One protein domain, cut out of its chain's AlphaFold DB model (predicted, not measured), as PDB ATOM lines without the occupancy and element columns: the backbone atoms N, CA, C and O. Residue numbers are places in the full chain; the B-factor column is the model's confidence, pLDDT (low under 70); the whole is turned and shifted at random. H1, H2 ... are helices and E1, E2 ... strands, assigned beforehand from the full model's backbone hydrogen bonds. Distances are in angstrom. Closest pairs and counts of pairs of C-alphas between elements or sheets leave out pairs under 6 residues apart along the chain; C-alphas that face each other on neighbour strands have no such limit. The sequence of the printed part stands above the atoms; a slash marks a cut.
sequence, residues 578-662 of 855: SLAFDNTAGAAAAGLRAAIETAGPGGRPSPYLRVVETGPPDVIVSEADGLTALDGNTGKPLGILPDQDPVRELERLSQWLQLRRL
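AT A GLANCE: This is residues 578 to 662 of the 855 residues of an uncharacterized protein of Actinoplanes friuliensis DSM 7358 (UniProt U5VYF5). A strongly twisted sheet of five strands has two helices packed over one of its faces; H1 and H2 meet at a corner, where the end of H1 comes to the start of H2, and the last turn of H2 reaches beyond the sheet. The 85 printed residues hold, in order, E1, H1, E2, E3, E4, E5 and H2. The sheet is mixed, in the order E2, E1, E3, E4, E5, and the class is mixed, helices and strands. The whole is compact, with a radius of gyration of the C-alphas of 11.9 A and spans of 34 by 34 by 25 A.

IN THESE COORDINATES: Find C-alpha 578 at (171.920, 181.788, 194.067); there E1 begins and runs over residues 578 to 581, 10.5 A. Next comes H1, residues 587 to 596, 14.5 A, from C-alpha 587 at (175.638, 175.044, 175.087). E2 follows at residues 609 to 611, 6.6 A, then E3 at residues 619 to 623, 13.3 A, E4 at residues 627 to 631, 13.5 A, and E5 at residues 637 to 640, 7.8 A. H2, residues 646 to 661, runs 22.5 A to C-alpha 661 at (172.637, 176.856, 206.696).

HOW THE PARTS SIT: Begin with the sheet, whose edge strands are E2 and E5. E1 is parallel to E2, with N 579 and O 610 at 2.8 A, and parallel to E3, with N 621 and O 580 at 2.8 A. E3, E4 and E5 form a meander, each strand the antiparallel neighbour of the one before; look at N 630 and O 620, 2.8 A, in the hairpin of E3 and E4, and at N 638 and O 629, 2.8 A, in that of E4 and E5. E1, H1 and E2 form a strand-helix-strand unit, two parallel neighbour strands with a helix between, and its crossover is right-handed. H1 is on the sheet at a height of 8.9 A and, on the local plane, runs along the strands, at 16 degrees to E3. H2 is on the same face; its closest C-alpha pair with E2 is Leu 609 and Glu 651, 6.5 A. With residues 646 to 647 alone H2 touches H1, at a steep tilt of 65 degrees, the same way; the closest C-alphas are those of Ile 596 and Val 647, 6.2 A. In H1 and H2 every O i to N i+4 pair is within hydrogen-bond range.

THE WHOLE: The C-alphas of Gly 602 and Thr 634, 35.0 A, are the two farthest apart. The printed part has no cut. The link from H1 to E2, residues 597 to 608, is long. The mean pLDDT of the printed part is 84.7; look for values under 70 at residues 583 to 585 and residue 625.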
ATOM      1  N   SER A 578     171.471 181.103 195.270       91.75
ATOM      2  CA  SER A 578     171.920 181.788 194.067       91.75
ATOM      3  C   SER A 578     172.911 180.942 193.275       91.75
ATOM      4  O   SER A 578     173.796 180.299 193.834       91.75
ATOM      5  N   LEU A 579     172.764 180.963 191.957       92.81
ATOM      6  CA  LEU A 579     173.555 180.174 191.033       92.81
ATOM      7  C   LEU A 579     174.132 181.076 189.948       92.81
ATOM      8  O   LEU A 579     173.399 181.853 189.342       92.81
ATOM      9  N   ALA A 580     175.428 180.956 189.684       91.94
ATOM     10  CA  ALA A 580     176.055 181.555 188.512       91.94
ATOM     11  C   ALA A 580     176.583 180.461 187.587       91.94
ATOM     12  O   ALA A 580     176.835 179.330 188.003       91.94
ATOM     13  N   PHE A 581     176.768 180.827 186.328       89.62
ATOM     14  CA  PHE A 581     177.447 180.004 185.340       89.62
ATOM     15  C   PHE A 581     178.811 180.637 185.092       89.62
ATOM     16  O   PHE A 581     178.898 181.862 184.999       89.62
ATOM     17  N   ASP A 582     179.869 179.834 185.057       83.50
ATOM     18  CA  ASP A 582     181.198 180.370 184.778       83.50
ATOM     19  C   ASP A 582     181.347 180.826 183.316       83.50
ATOM     20  O   ASP A 582     180.533 180.525 182.444       83.50
ATOM     21  N   ASN A 583     182.416 181.570 183.032       66.44
ATOM     22  CA  ASN A 583     182.685 182.104 181.694       66.44
ATOM     23  C   ASN A 583     183.099 181.021 180.675       66.44
ATOM     24  O   ASN A 583     183.350 181.348 179.516       66.44
ATOM     25  N   THR A 584     183.208 179.757 181.099       57.72
ATOM     26  CA  THR A 584     183.461 178.591 180.238       57.72
ATOM     27  C   THR A 584     182.175 177.854 179.850       57.72
ATOM     28  O   THR A 584     182.235 176.912 179.065       57.72
ATOM     29  N   ALA A 585     181.017 178.314 180.336       60.59
ATOM     30  CA  ALA A 585     179.692 177.803 180.012       60.59
ATOM     31  C   ALA A 585     179.441 177.717 178.494       60.59
ATOM     32  O   ALA A 585     179.354 178.727 177.790       60.59
ATOM     33  N   GLY A 586     179.295 176.488 178.008       71.69
ATOM     34  CA  GLY A 586     178.948 176.151 176.638       71.69
ATOM     35  C   GLY A 586     177.436 176.017 176.440       71.69
ATOM     36  O   GLY A 586     176.609 176.630 177.122       71.69
ATOM     37  N   ALA A 587     177.044 175.215 175.447       79.88
ATOM     38  CA  ALA A 587     175.638 175.044 175.087       79.88
ATOM     39  C   ALA A 587     174.826 174.315 176.175       79.88
ATOM     40  O   ALA A 587     173.628 174.583 176.312       79.88
ATOM     41  N   ALA A 588     175.446 173.420 176.959       80.62
ATOM     42  CA  ALA A 588     174.738 172.677 178.001       80.62
ATOM     43  C   ALA A 588     174.357 173.589 179.175       80.62
ATOM     44  O   ALA A 588     173.222 173.535 179.654       80.62
ATOM     45  N   ALA A 589     175.254 174.486 179.586       83.62
ATOM     46  CA  ALA A 589     174.985 175.499 180.600       83.62
ATOM     47  C   ALA A 589     173.872 176.475 180.175       83.62
ATOM     48  O   ALA A 589     172.974 176.775 180.966       83.62
ATOM     49  N   ALA A 590     173.863 176.916 178.911       84.50
ATOM     50  CA  ALA A 590     172.782 177.747 178.372       84.50
ATOM     51  C   ALA A 590     171.428 177.010 178.371       84.50
ATOM     52  O   ALA A 590     170.403 177.576 178.764       84.50
ATOM     53  N   GLY A 591     171.426 175.727 177.986       87.25
ATOM     54  CA  GLY A 591     170.245 174.864 178.056       87.25
ATOM     55  C   GLY A 591     169.732 174.684 179.486       87.25
ATOM     56  O   GLY A 591     168.528 174.782 179.726       87.25
ATOM     57  N   LEU A 592     170.638 174.497 180.451       89.88
ATOM     58  CA  LEU A 592     170.300 174.393 181.868       89.88
ATOM     59  C   LEU A 592     169.681 175.686 182.403       89.88
ATOM     60  O   LEU A 592     168.652 175.639 183.076       89.88
ATOM     61  N   ARG A 593     170.260 176.842 182.066       90.31
ATOM     62  CA  ARG A 593     169.723 178.156 182.441       90.31
ATOM     63  C   ARG A 593     168.280 178.328 181.955       90.31
ATOM     64  O   ARG A 593     167.415 178.697 182.741       90.31
ATOM     65  N   ALA A 594     167.996 177.988 180.696       88.94
ATOM     66  CA  ALA A 594     166.635 178.039 180.153       88.94
ATOM     67  C   ALA A 594     165.683 177.026 180.819       88.94
ATOM     68  O   ALA A 594     164.498 177.306 181.003       88.94
ATOM     69  N   ALA A 595     166.189 175.848 181.200       90.50
ATOM     70  CA  ALA A 595     165.400 174.848 181.910       90.50
ATOM     71  C   ALA A 595     164.984 175.335 183.311       90.50
ATOM     72  O   ALA A 595     163.829 175.143 183.687       90.50
ATOM     73  N   ILE A 596     165.872 176.023 184.044       91.88
ATOM     74  CA  ILE A 596     165.583 176.594 185.374       91.88
ATOM     75  C   ILE A 596     164.403 177.581 185.322       91.88
ATOM     76  O   ILE A 596     163.540 177.536 186.198       91.88
ATOM     77  N   GLU A 597     164.308 178.407 184.277       91.00
ATOM     78  CA  GLU A 597     163.229 179.398 184.093       91.00
ATOM     79  C   GLU A 597     161.836 178.779 183.871       91.00
ATOM     80  O   GLU A 597     160.826 179.479 183.931       91.00
ATOM     81  N   THR A 598     161.755 177.469 183.622       89.75
ATOM     82  CA  THR A 598     160.484 176.771 183.350       89.75
ATOM     83  C   THR A 598     160.268 175.519 184.202       89.75
ATOM     84  O   THR A 598     159.329 174.758 183.946       89.75
ATOM     85  N   ALA A 599     161.127 175.287 185.197       87.12
ATOM     86  CA  ALA A 599     161.115 174.087 186.031       87.12
ATOM     87  C   ALA A 599     160.038 174.097 187.127       87.12
ATOM     88  O   ALA A 599     159.600 173.040 187.576       87.12
ATOM     89  N   GLY A 600     159.589 175.279 187.544       84.75
ATOM     90  CA  GLY A 600     158.572 175.449 188.571       84.75
ATOM     91  C   GLY A 600     157.150 175.095 188.100       84.75
ATOM     92  O   GLY A 600     156.852 175.079 186.896       84.75
ATOM     93  N   PRO A 601     156.220 174.852 189.043       82.38
ATOM     94  CA  PRO A 601     154.819 174.564 188.740       82.38
ATOM     95  C   PRO A 601     154.172 175.596 187.803       82.38
ATOM     96  O   PRO A 601     154.318 176.806 187.983       82.38
ATOM     97  N   GLY A 602     153.436 175.115 186.796       78.06
ATOM     98  CA  GLY A 602     152.824 175.969 185.771       78.06
ATOM     99  C   GLY A 602     153.806 176.533 184.737       78.06
ATOM    100  O   GLY A 602     153.443 177.458 184.015       78.06
ATOM    101  N   GLY A 603     155.031 175.999 184.656       82.44
ATOM    102  CA  GLY A 603     156.069 176.468 183.730       82.44
ATOM    103  C   GLY A 603     156.737 177.770 184.170       82.44
ATOM    104  O   GLY A 603     157.208 178.523 183.322       82.44
ATOM    105  N   ARG A 604     156.725 178.048 185.477       85.00
ATOM    106  CA  ARG A 604     157.391 179.199 186.099       85.00
ATOM    107  C   ARG A 604     158.867 178.882 186.389       85.00
ATOM    108  O   ARG A 604     159.252 177.714 186.305       85.00
ATOM    109  N   PRO A 605     159.682 179.873 186.780       89.81
ATOM    110  CA  PRO A 605     161.031 179.610 187.264       89.81
ATOM    111  C   PRO A 605     161.035 178.696 188.492       89.81
ATOM    112  O   PRO A 605     160.064 178.659 189.255       89.81
ATOM    113  N   SER A 606     162.128 177.959 188.685       91.06
ATOM    114  CA  SER A 606     162.334 177.146 189.886       91.06
ATOM    115  C   SER A 606     162.167 177.995 191.159       91.06
ATOM    116  O   SER A 606     162.800 179.045 191.284       91.06
ATOM    117  N   PRO A 607     161.383 177.545 192.154       88.75
ATOM    118  CA  PRO A 607     161.276 178.234 193.440       88.75
ATOM    119  C   PRO A 607     162.505 178.002 194.337       88.75
ATOM    120  O   PRO A 607     162.622 178.619 195.393       88.75
ATOM    121  N   TYR A 608     163.424 177.117 193.943       88.62
ATOM    122  CA  TYR A 608     164.601 176.753 194.732       88.62
ATOM    123  C   TYR A 608     165.891 177.406 194.230       88.62
ATOM    124  O   TYR A 608     166.864 177.476 194.986       88.62
ATOM    125  N   LEU A 609     165.915 177.861 192.974       91.38
ATOM    126  CA  LEU A 609     167.117 178.315 192.280       91.38
ATOM    127  C   LEU A 609     166.910 179.720 191.726       91.38
ATOM    128  O   LEU A 609     165.923 179.992 191.049       91.38
ATOM    129  N   ARG A 610     167.883 180.600 191.960       90.38
ATOM    130  CA  ARG A 610     167.941 181.913 191.314       90.38
ATOM    131  C   ARG A 610     169.250 182.066 190.565       90.38
ATOM    132  O   ARG A 610     170.308 182.060 191.189       90.38
ATOM    133  N   VAL A 611     169.175 182.318 189.264       90.94
ATOM    134  CA  VAL A 611     170.357 182.663 188.472       90.94
ATOM    135  C   VAL A 611     170.776 184.109 188.766       90.94
ATOM    136  O   VAL A 611     169.936 185.007 188.793       90.94
ATOM    137  N   VAL A 612     172.062 184.332 189.032       90.06
ATOM    138  CA  VAL A 612     172.656 185.656 189.262       90.06
ATOM    139  C   VAL A 612     173.798 185.896 188.277       90.06
ATOM    140  O   VAL A 612     174.602 185.003 188.027       90.06
ATOM    141  N   GLU A 613     173.864 187.107 187.722       83.75
ATOM    142  CA  GLU A 613     174.934 187.515 186.794       83.75
ATOM    143  C   GLU A 613     176.067 188.268 187.508       83.75
ATOM    144  O   GLU A 613     177.185 188.350 187.010       83.75
ATOM    145  N   THR A 614     175.785 188.856 188.674       74.62
ATOM    146  CA  THR A 614     176.741 189.657 189.446       74.62
ATOM    147  C   THR A 614     176.652 189.344 190.938       74.62
ATOM    148  O   THR A 614     175.587 189.024 191.468       74.62
ATOM    149  N   GLY A 615     177.792 189.464 191.623       77.44
ATOM    150  CA  GLY A 615     177.936 189.137 193.043       77.44
ATOM    151  C   GLY A 615     178.367 187.684 193.292       77.44
ATOM    152  O   GLY A 615     178.374 186.881 192.363       77.44
ATOM    153  N   PRO A 616     178.774 187.349 194.531       84.81
ATOM    154  CA  PRO A 616     179.220 186.003 194.875       84.81
ATOM    155  C   PRO A 616     178.022 185.035 194.887       84.81
ATOM    156  O   PRO A 616     177.121 185.214 195.712       84.81
ATOM    157  N   PRO A 617     177.972 184.038 193.985       91.19
ATOM    158  CA  PRO A 617     176.910 183.040 193.982       91.19
ATOM    159  C   PRO A 617     177.134 182.001 195.087       91.19
ATOM    160  O   PRO A 617     178.251 181.800 195.558       91.19
ATOM    161  N   ASP A 618     176.082 181.275 195.457       90.31
ATOM    162  CA  ASP A 618     176.209 180.121 196.354       90.31
ATOM    163  C   ASP A 618     176.761 178.893 195.622       90.31
ATOM    164  O   ASP A 618     177.517 178.106 196.195       90.31
ATOM    165  N   VAL A 619     176.381 178.738 194.351       91.50
ATOM    166  CA  VAL A 619     176.795 177.638 193.476       91.50
ATOM    167  C   VAL A 619     177.291 178.198 192.146       91.50
ATOM    168  O   VAL A 619     176.632 179.042 191.538       91.50
ATOM    169  N   ILE A 620     178.429 177.701 191.674       91.31
ATOM    170  CA  ILE A 620     178.936 177.963 190.323       91.31
ATOM    171  C   ILE A 620     178.754 176.694 189.498       91.31
ATOM    172  O   ILE A 620     179.204 175.624 189.904       91.31
ATOM    173  N   VAL A 621     178.094 176.802 188.350       91.19
ATOM    174  CA  VAL A 621     178.010 175.718 187.368       91.19
ATOM    175  C   VAL A 621     179.114 175.898 186.338       91.19
ATOM    176  O   VAL A 621     179.203 176.950 185.705       91.19
ATOM    177  N   SER A 622     179.928 174.856 186.187       87.56
ATOM    178  CA  SER A 622     181.041 174.786 185.243       87.56
ATOM    179  C   SER A 622     180.797 173.717 184.181       87.56
ATOM    180  O   SER A 622     180.226 172.668 184.487       87.56
ATOM    181  N   GLU A 623     181.230 173.983 182.948       83.38
ATOM    182  CA  GLU A 623     181.154 173.073 181.797       83.38
ATOM    183  C   GLU A 623     182.565 172.854 181.227       83.38
ATOM    184  O   GLU A 623     182.961 173.488 180.253       83.38
ATOM    185  N   ALA A 624     183.345 171.978 181.869       73.50
ATOM    186  CA  ALA A 624     184.665 171.564 181.378       73.50
ATOM    187  C   ALA A 624     184.600 170.157 180.756       73.50
ATOM    188  O   ALA A 624     184.739 170.013 179.547       73.50
ATOM    189  N   ASP A 625     184.281 169.147 181.572       67.88
ATOM    190  CA  ASP A 625     184.083 167.741 181.182       67.88
ATOM    191  C   ASP A 625     182.676 167.278 181.607       67.88
ATOM    192  O   ASP A 625     182.497 166.330 182.374       67.88
ATOM    193  N   GLY A 626     181.664 168.027 181.160       77.69
ATOM    194  CA  GLY A 626     180.279 167.918 181.626       77.69
ATOM    195  C   GLY A 626     179.925 168.958 182.692       77.69
ATOM    196  O   GLY A 626     180.767 169.732 183.153       77.69
ATOM    197  N   LEU A 627     178.645 168.998 183.065       85.19
ATOM    198  CA  LEU A 627     178.132 169.976 184.020       85.19
ATOM    199  C   LEU A 627     178.544 169.601 185.448       85.19
ATOM    200  O   LEU A 627     178.178 168.543 185.952       85.19
ATOM    201  N   THR A 628     179.268 170.486 186.129       87.94
ATOM    202  CA  THR A 628     179.694 170.295 187.524       87.94
ATOM    203  C   THR A 628     179.219 171.459 188.383       87.94
ATOM    204  O   THR A 628     179.370 172.619 188.003       87.94
ATOM    205  N   ALA A 629     178.665 171.156 189.557       88.94
ATOM    206  CA  ALA A 629     178.333 172.154 190.567       88.94
ATOM    207  C   ALA A 629     179.525 172.357 191.513       88.94
ATOM    208  O   ALA A 629     180.044 171.398 192.093       88.94
ATOM    209  N   LEU A 630     179.940 173.607 191.692       88.38
ATOM    210  CA  LEU A 630     181.023 174.034 192.576       88.38
ATOM    211  C   LEU A 630     180.467 174.932 193.687       88.38
ATOM    212  O   LEU A 630     179.539 175.708 193.467       88.38
ATOM    213  N   ASP A 631     181.051 174.849 194.878       86.62
ATOM    214  CA  ASP A 631     180.751 175.752 195.991       86.62
ATOM    215  C   ASP A 631     181.266 177.156 195.651       86.62
ATOM    216  O   ASP A 631     182.456 177.335 195.393       86.62
ATOM    217  N   GLY A 632     180.379 178.154 195.636       86.06
ATOM    218  CA  GLY A 632     180.718 179.497 195.158       86.06
ATOM    219  C   GLY A 632     181.731 180.255 196.023       86.06
ATOM    220  O   GLY A 632     182.368 181.184 195.534       86.06
ATOM    221  N   ASN A 633     181.947 179.830 197.275       84.12
ATOM    222  CA  ASN A 633     182.942 180.433 198.166       84.12
ATOM    223  C   ASN A 633     184.314 179.762 198.055       84.12
ATOM    224  O   ASN A 633     185.343 180.428 198.139       84.12
ATOM    225  N   THR A 634     184.345 178.433 197.936       82.94
ATOM    226  CA  THR A 634     185.592 177.649 197.998       82.94
ATOM    227  C   THR A 634     186.076 177.145 196.643       82.94
ATOM    228  O   THR A 634     187.208 176.671 196.550       82.94
ATOM    229  N   GLY A 635     185.227 177.181 195.613       82.50
ATOM    230  CA  GLY A 635     185.478 176.584 194.299       82.50
ATOM    231  C   GLY A 635     185.560 175.054 194.317       82.50
ATOM    232  O   GLY A 635     185.880 174.442 193.300       82.50
ATOM    233  N   LYS A 636     185.304 174.407 195.463       82.31
ATOM    234  CA  LYS A 636     185.387 172.949 195.583       82.31
ATOM    235  C   LYS A 636     184.179 172.284 194.915       82.31
ATOM    236  O   LYS A 636     183.067 172.794 195.055       82.31
ATOM    237  N   PRO A 637     184.358 171.122 194.261       78.44
ATOM    238  CA  PRO A 637     183.243 170.375 193.695       78.44
ATOM    239  C   PRO A 637     182.215 169.971 194.755       78.44
ATOM    240  O   PRO A 637     182.562 169.342 195.756       78.44
ATOM    241  N   LEU A 638     180.952 170.313 194.500       78.19
ATOM    242  CA  LEU A 638     179.780 169.822 195.228       78.19
ATOM    243  C   LEU A 638     179.232 168.536 194.594       78.19
ATOM    244  O   LEU A 638     178.668 167.701 195.298       78.19
ATOM    245  N   GLY A 639     179.427 168.355 193.285       78.06
ATOM    246  CA  GLY A 639     179.062 167.135 192.567       78.06
ATOM    247  C   GLY A 639     178.995 167.333 191.054       78.06
ATOM    248  O   GLY A 639     178.904 168.461 190.568       78.06
ATOM    249  N   ILE A 640     179.031 166.224 190.315       79.62
ATOM    250  CA  ILE A 640     178.770 166.202 188.871       79.62
ATOM    251  C   ILE A 640     177.253 166.168 188.676       79.62
ATOM    252  O   ILE A 640     176.568 165.356 189.303       79.62
ATOM    253  N   LEU A 641     176.729 167.055 187.830       83.25
ATOM    254  CA  LEU A 641     175.315 167.074 187.481       83.25
ATOM    255  C   LEU A 641     175.028 165.975 186.449       83.25
ATOM    256  O   LEU A 641     175.798 165.803 185.505       83.25
ATOM    257  N   PRO A 642     173.934 165.217 186.612       81.88
ATOM    258  CA  PRO A 642     173.567 164.181 185.661       81.88
ATOM    259  C   PRO A 642     173.122 164.788 184.325       81.88
ATOM    260  O   PRO A 642     172.462 165.826 184.295       81.88
ATOM    261  N   ASP A 643     173.378 164.071 183.228       75.19
ATOM    262  CA  ASP A 643     172.859 164.441 181.901       75.19
ATOM    263  C   ASP A 643     171.319 164.451 181.870       75.19
ATOM    264  O   ASP A 643     170.691 165.201 181.124       75.19
ATOM    265  N   GLN A 644     170.697 163.595 182.689       76.25
ATOM    266  CA  GLN A 644     169.248 163.518 182.848       76.25
ATOM    267  C   GLN A 644     168.796 164.364 184.038       76.25
ATOM    268  O   GLN A 644     169.145 164.074 185.178       76.25
ATOM    269  N   ASP A 645     167.950 165.354 183.756       82.25
ATOM    270  CA  ASP A 645     167.316 166.243 184.739       82.25
ATOM    271  C   ASP A 645     168.288 166.988 185.692       82.25
ATOM    272  O   ASP A 645     168.158 166.926 186.919       82.25
ATOM    273  N   PRO A 646     169.272 167.730 185.145       87.81
ATOM    274  CA  PRO A 646     170.238 168.497 185.937       87.81
ATOM    275  C   PRO A 646     169.595 169.577 186.824       87.81
ATOM    276  O   PRO A 646     170.161 169.931 187.859       87.81
ATOM    277  N   VAL A 647     168.409 170.089 186.463       89.69
ATOM    278  CA  VAL A 647     167.685 171.070 187.290       89.69
ATOM    279  C   VAL A 647     167.261 170.442 188.611       89.69
ATOM    280  O   VAL A 647     167.527 171.017 189.662       89.69
ATOM    281  N   ARG A 648     166.677 169.240 188.585       85.81
ATOM    282  CA  ARG A 648     166.243 168.545 189.801       85.81
ATOM    283  C   ARG A 648     167.398 168.262 190.758       85.81
ATOM    284  O   ARG A 648     167.234 168.375 191.972       85.81
ATOM    285  N   GLU A 649     168.575 167.926 190.231       86.38
ATOM    286  CA  GLU A 649     169.768 167.734 191.062       86.38
ATOM    287  C   GLU A 649     170.237 169.049 191.703       86.38
ATOM    288  O   GLU A 649     170.601 169.061 192.880       86.38
ATOM    289  N   LEU A 650     170.158 170.171 190.980       89.19
ATOM    290  CA  LEU A 650     170.428 171.496 191.542       89.19
ATOM    291  C   LEU A 650     169.395 171.907 192.600       89.19
ATOM    292  O   LEU A 650     169.774 172.458 193.632       89.19
ATOM    293  N   GLU A 651     168.108 171.621 192.401       88.56
ATOM    294  CA  GLU A 651     167.070 171.879 193.408       88.56
ATOM    295  C   GLU A 651     167.302 171.044 194.678       88.56
ATOM    296  O   GLU A 651     167.199 171.561 195.793       88.56
ATOM    297  N   ARG A 652     167.706 169.776 194.528       86.25
ATOM    298  CA  ARG A 652     168.099 168.898 195.642       86.25
ATOM    299  C   ARG A 652     169.323 169.438 196.385       86.25
ATOM    300  O   ARG A 652     169.332 169.473 197.616       86.25
ATOM    301  N   LEU A 653     170.345 169.887 195.652       86.31
ATOM    302  CA  LEU A 653     171.529 170.526 196.226       86.31
ATOM    303  C   LEU A 653     171.158 171.820 196.964       86.31
ATOM    304  O   LEU A 653     171.683 172.076 198.046       86.31
ATOM    305  N   SER A 654     170.219 172.599 196.421       86.75
ATOM    306  CA  SER A 654     169.707 173.816 197.057       86.75
ATOM    307  C   SER A 654     169.057 173.504 198.405       86.75
ATOM    308  O   SER A 654     169.405 174.124 199.410       86.75
ATOM    309  N   GLN A 655     168.209 172.474 198.473       86.69
ATOM    310  CA  GLN A 655     167.617 172.008 199.734       86.69
ATOM    311  C   GLN A 655     168.685 171.547 200.738       86.69
ATOM    312  O   GLN A 655     168.618 171.887 201.920       86.69
ATOM    313  N   TRP A 656     169.714 170.822 200.283       88.06
ATOM    314  CA  TRP A 656     170.814 170.404 201.157       88.06
ATOM    315  C   TRP A 656     171.609 171.597 201.707       88.06
ATOM    316  O   TRP A 656     171.930 171.637 202.896       88.06
ATOM    317  N   LEU A 657     171.894 172.602 200.871       87.38
ATOM    318  CA  LEU A 657     172.570 173.832 201.291       87.38
ATOM    319  C   LEU A 657     171.724 174.641 202.279       87.38
ATOM    320  O   LEU A 657     172.275 175.175 203.243       87.38
ATOM    321  N   GLN A 658     170.405 174.696 202.083       86.56
ATOM    322  CA  GLN A 658     169.480 175.311 203.037       86.56
ATOM    323  C   GLN A 658     169.533 174.598 204.390       86.56
ATOM    324  O   GLN A 658     169.745 175.257 205.402       86.56
ATOM    325  N   LEU A 659     169.472 173.261 204.426       88.75
ATOM    326  CA  LEU A 659     169.627 172.490 205.668       88.75
ATOM    327  C   LEU A 659     170.993 172.704 206.335       88.75
ATOM    328  O   LEU A 659     171.091 172.816 207.557       88.75
ATOM    329  N   ARG A 660     172.066 172.810 205.546       88.38
ATOM    330  CA  ARG A 660     173.406 173.117 206.062       88.38
ATOM    331  C   ARG A 660     173.474 174.506 206.704       88.38
ATOM    332  O   ARG A 660     174.197 174.676 207.686       88.38
ATOM    333  N   ARG A 661     172.727 175.478 206.180       87.75
ATOM    334  CA  ARG A 661     172.637 176.856 206.696       87.75
ATOM    335  C   ARG A 661     171.551 177.047 207.747       87.75
ATOM    336  O   ARG A 661     171.552 178.083 208.398       87.75
ATOM    337  N   LEU A 662     170.668 176.064 207.916       89.94
ATOM    338  CA  LEU A 662     169.588 176.109 208.887       89.94
ATOM    339  C   LEU A 662     170.164 176.355 210.278       89.94
ATOM    340  O   LEU A 662     171.010 175.585 210.759       89.94
TER     341      LEU A 662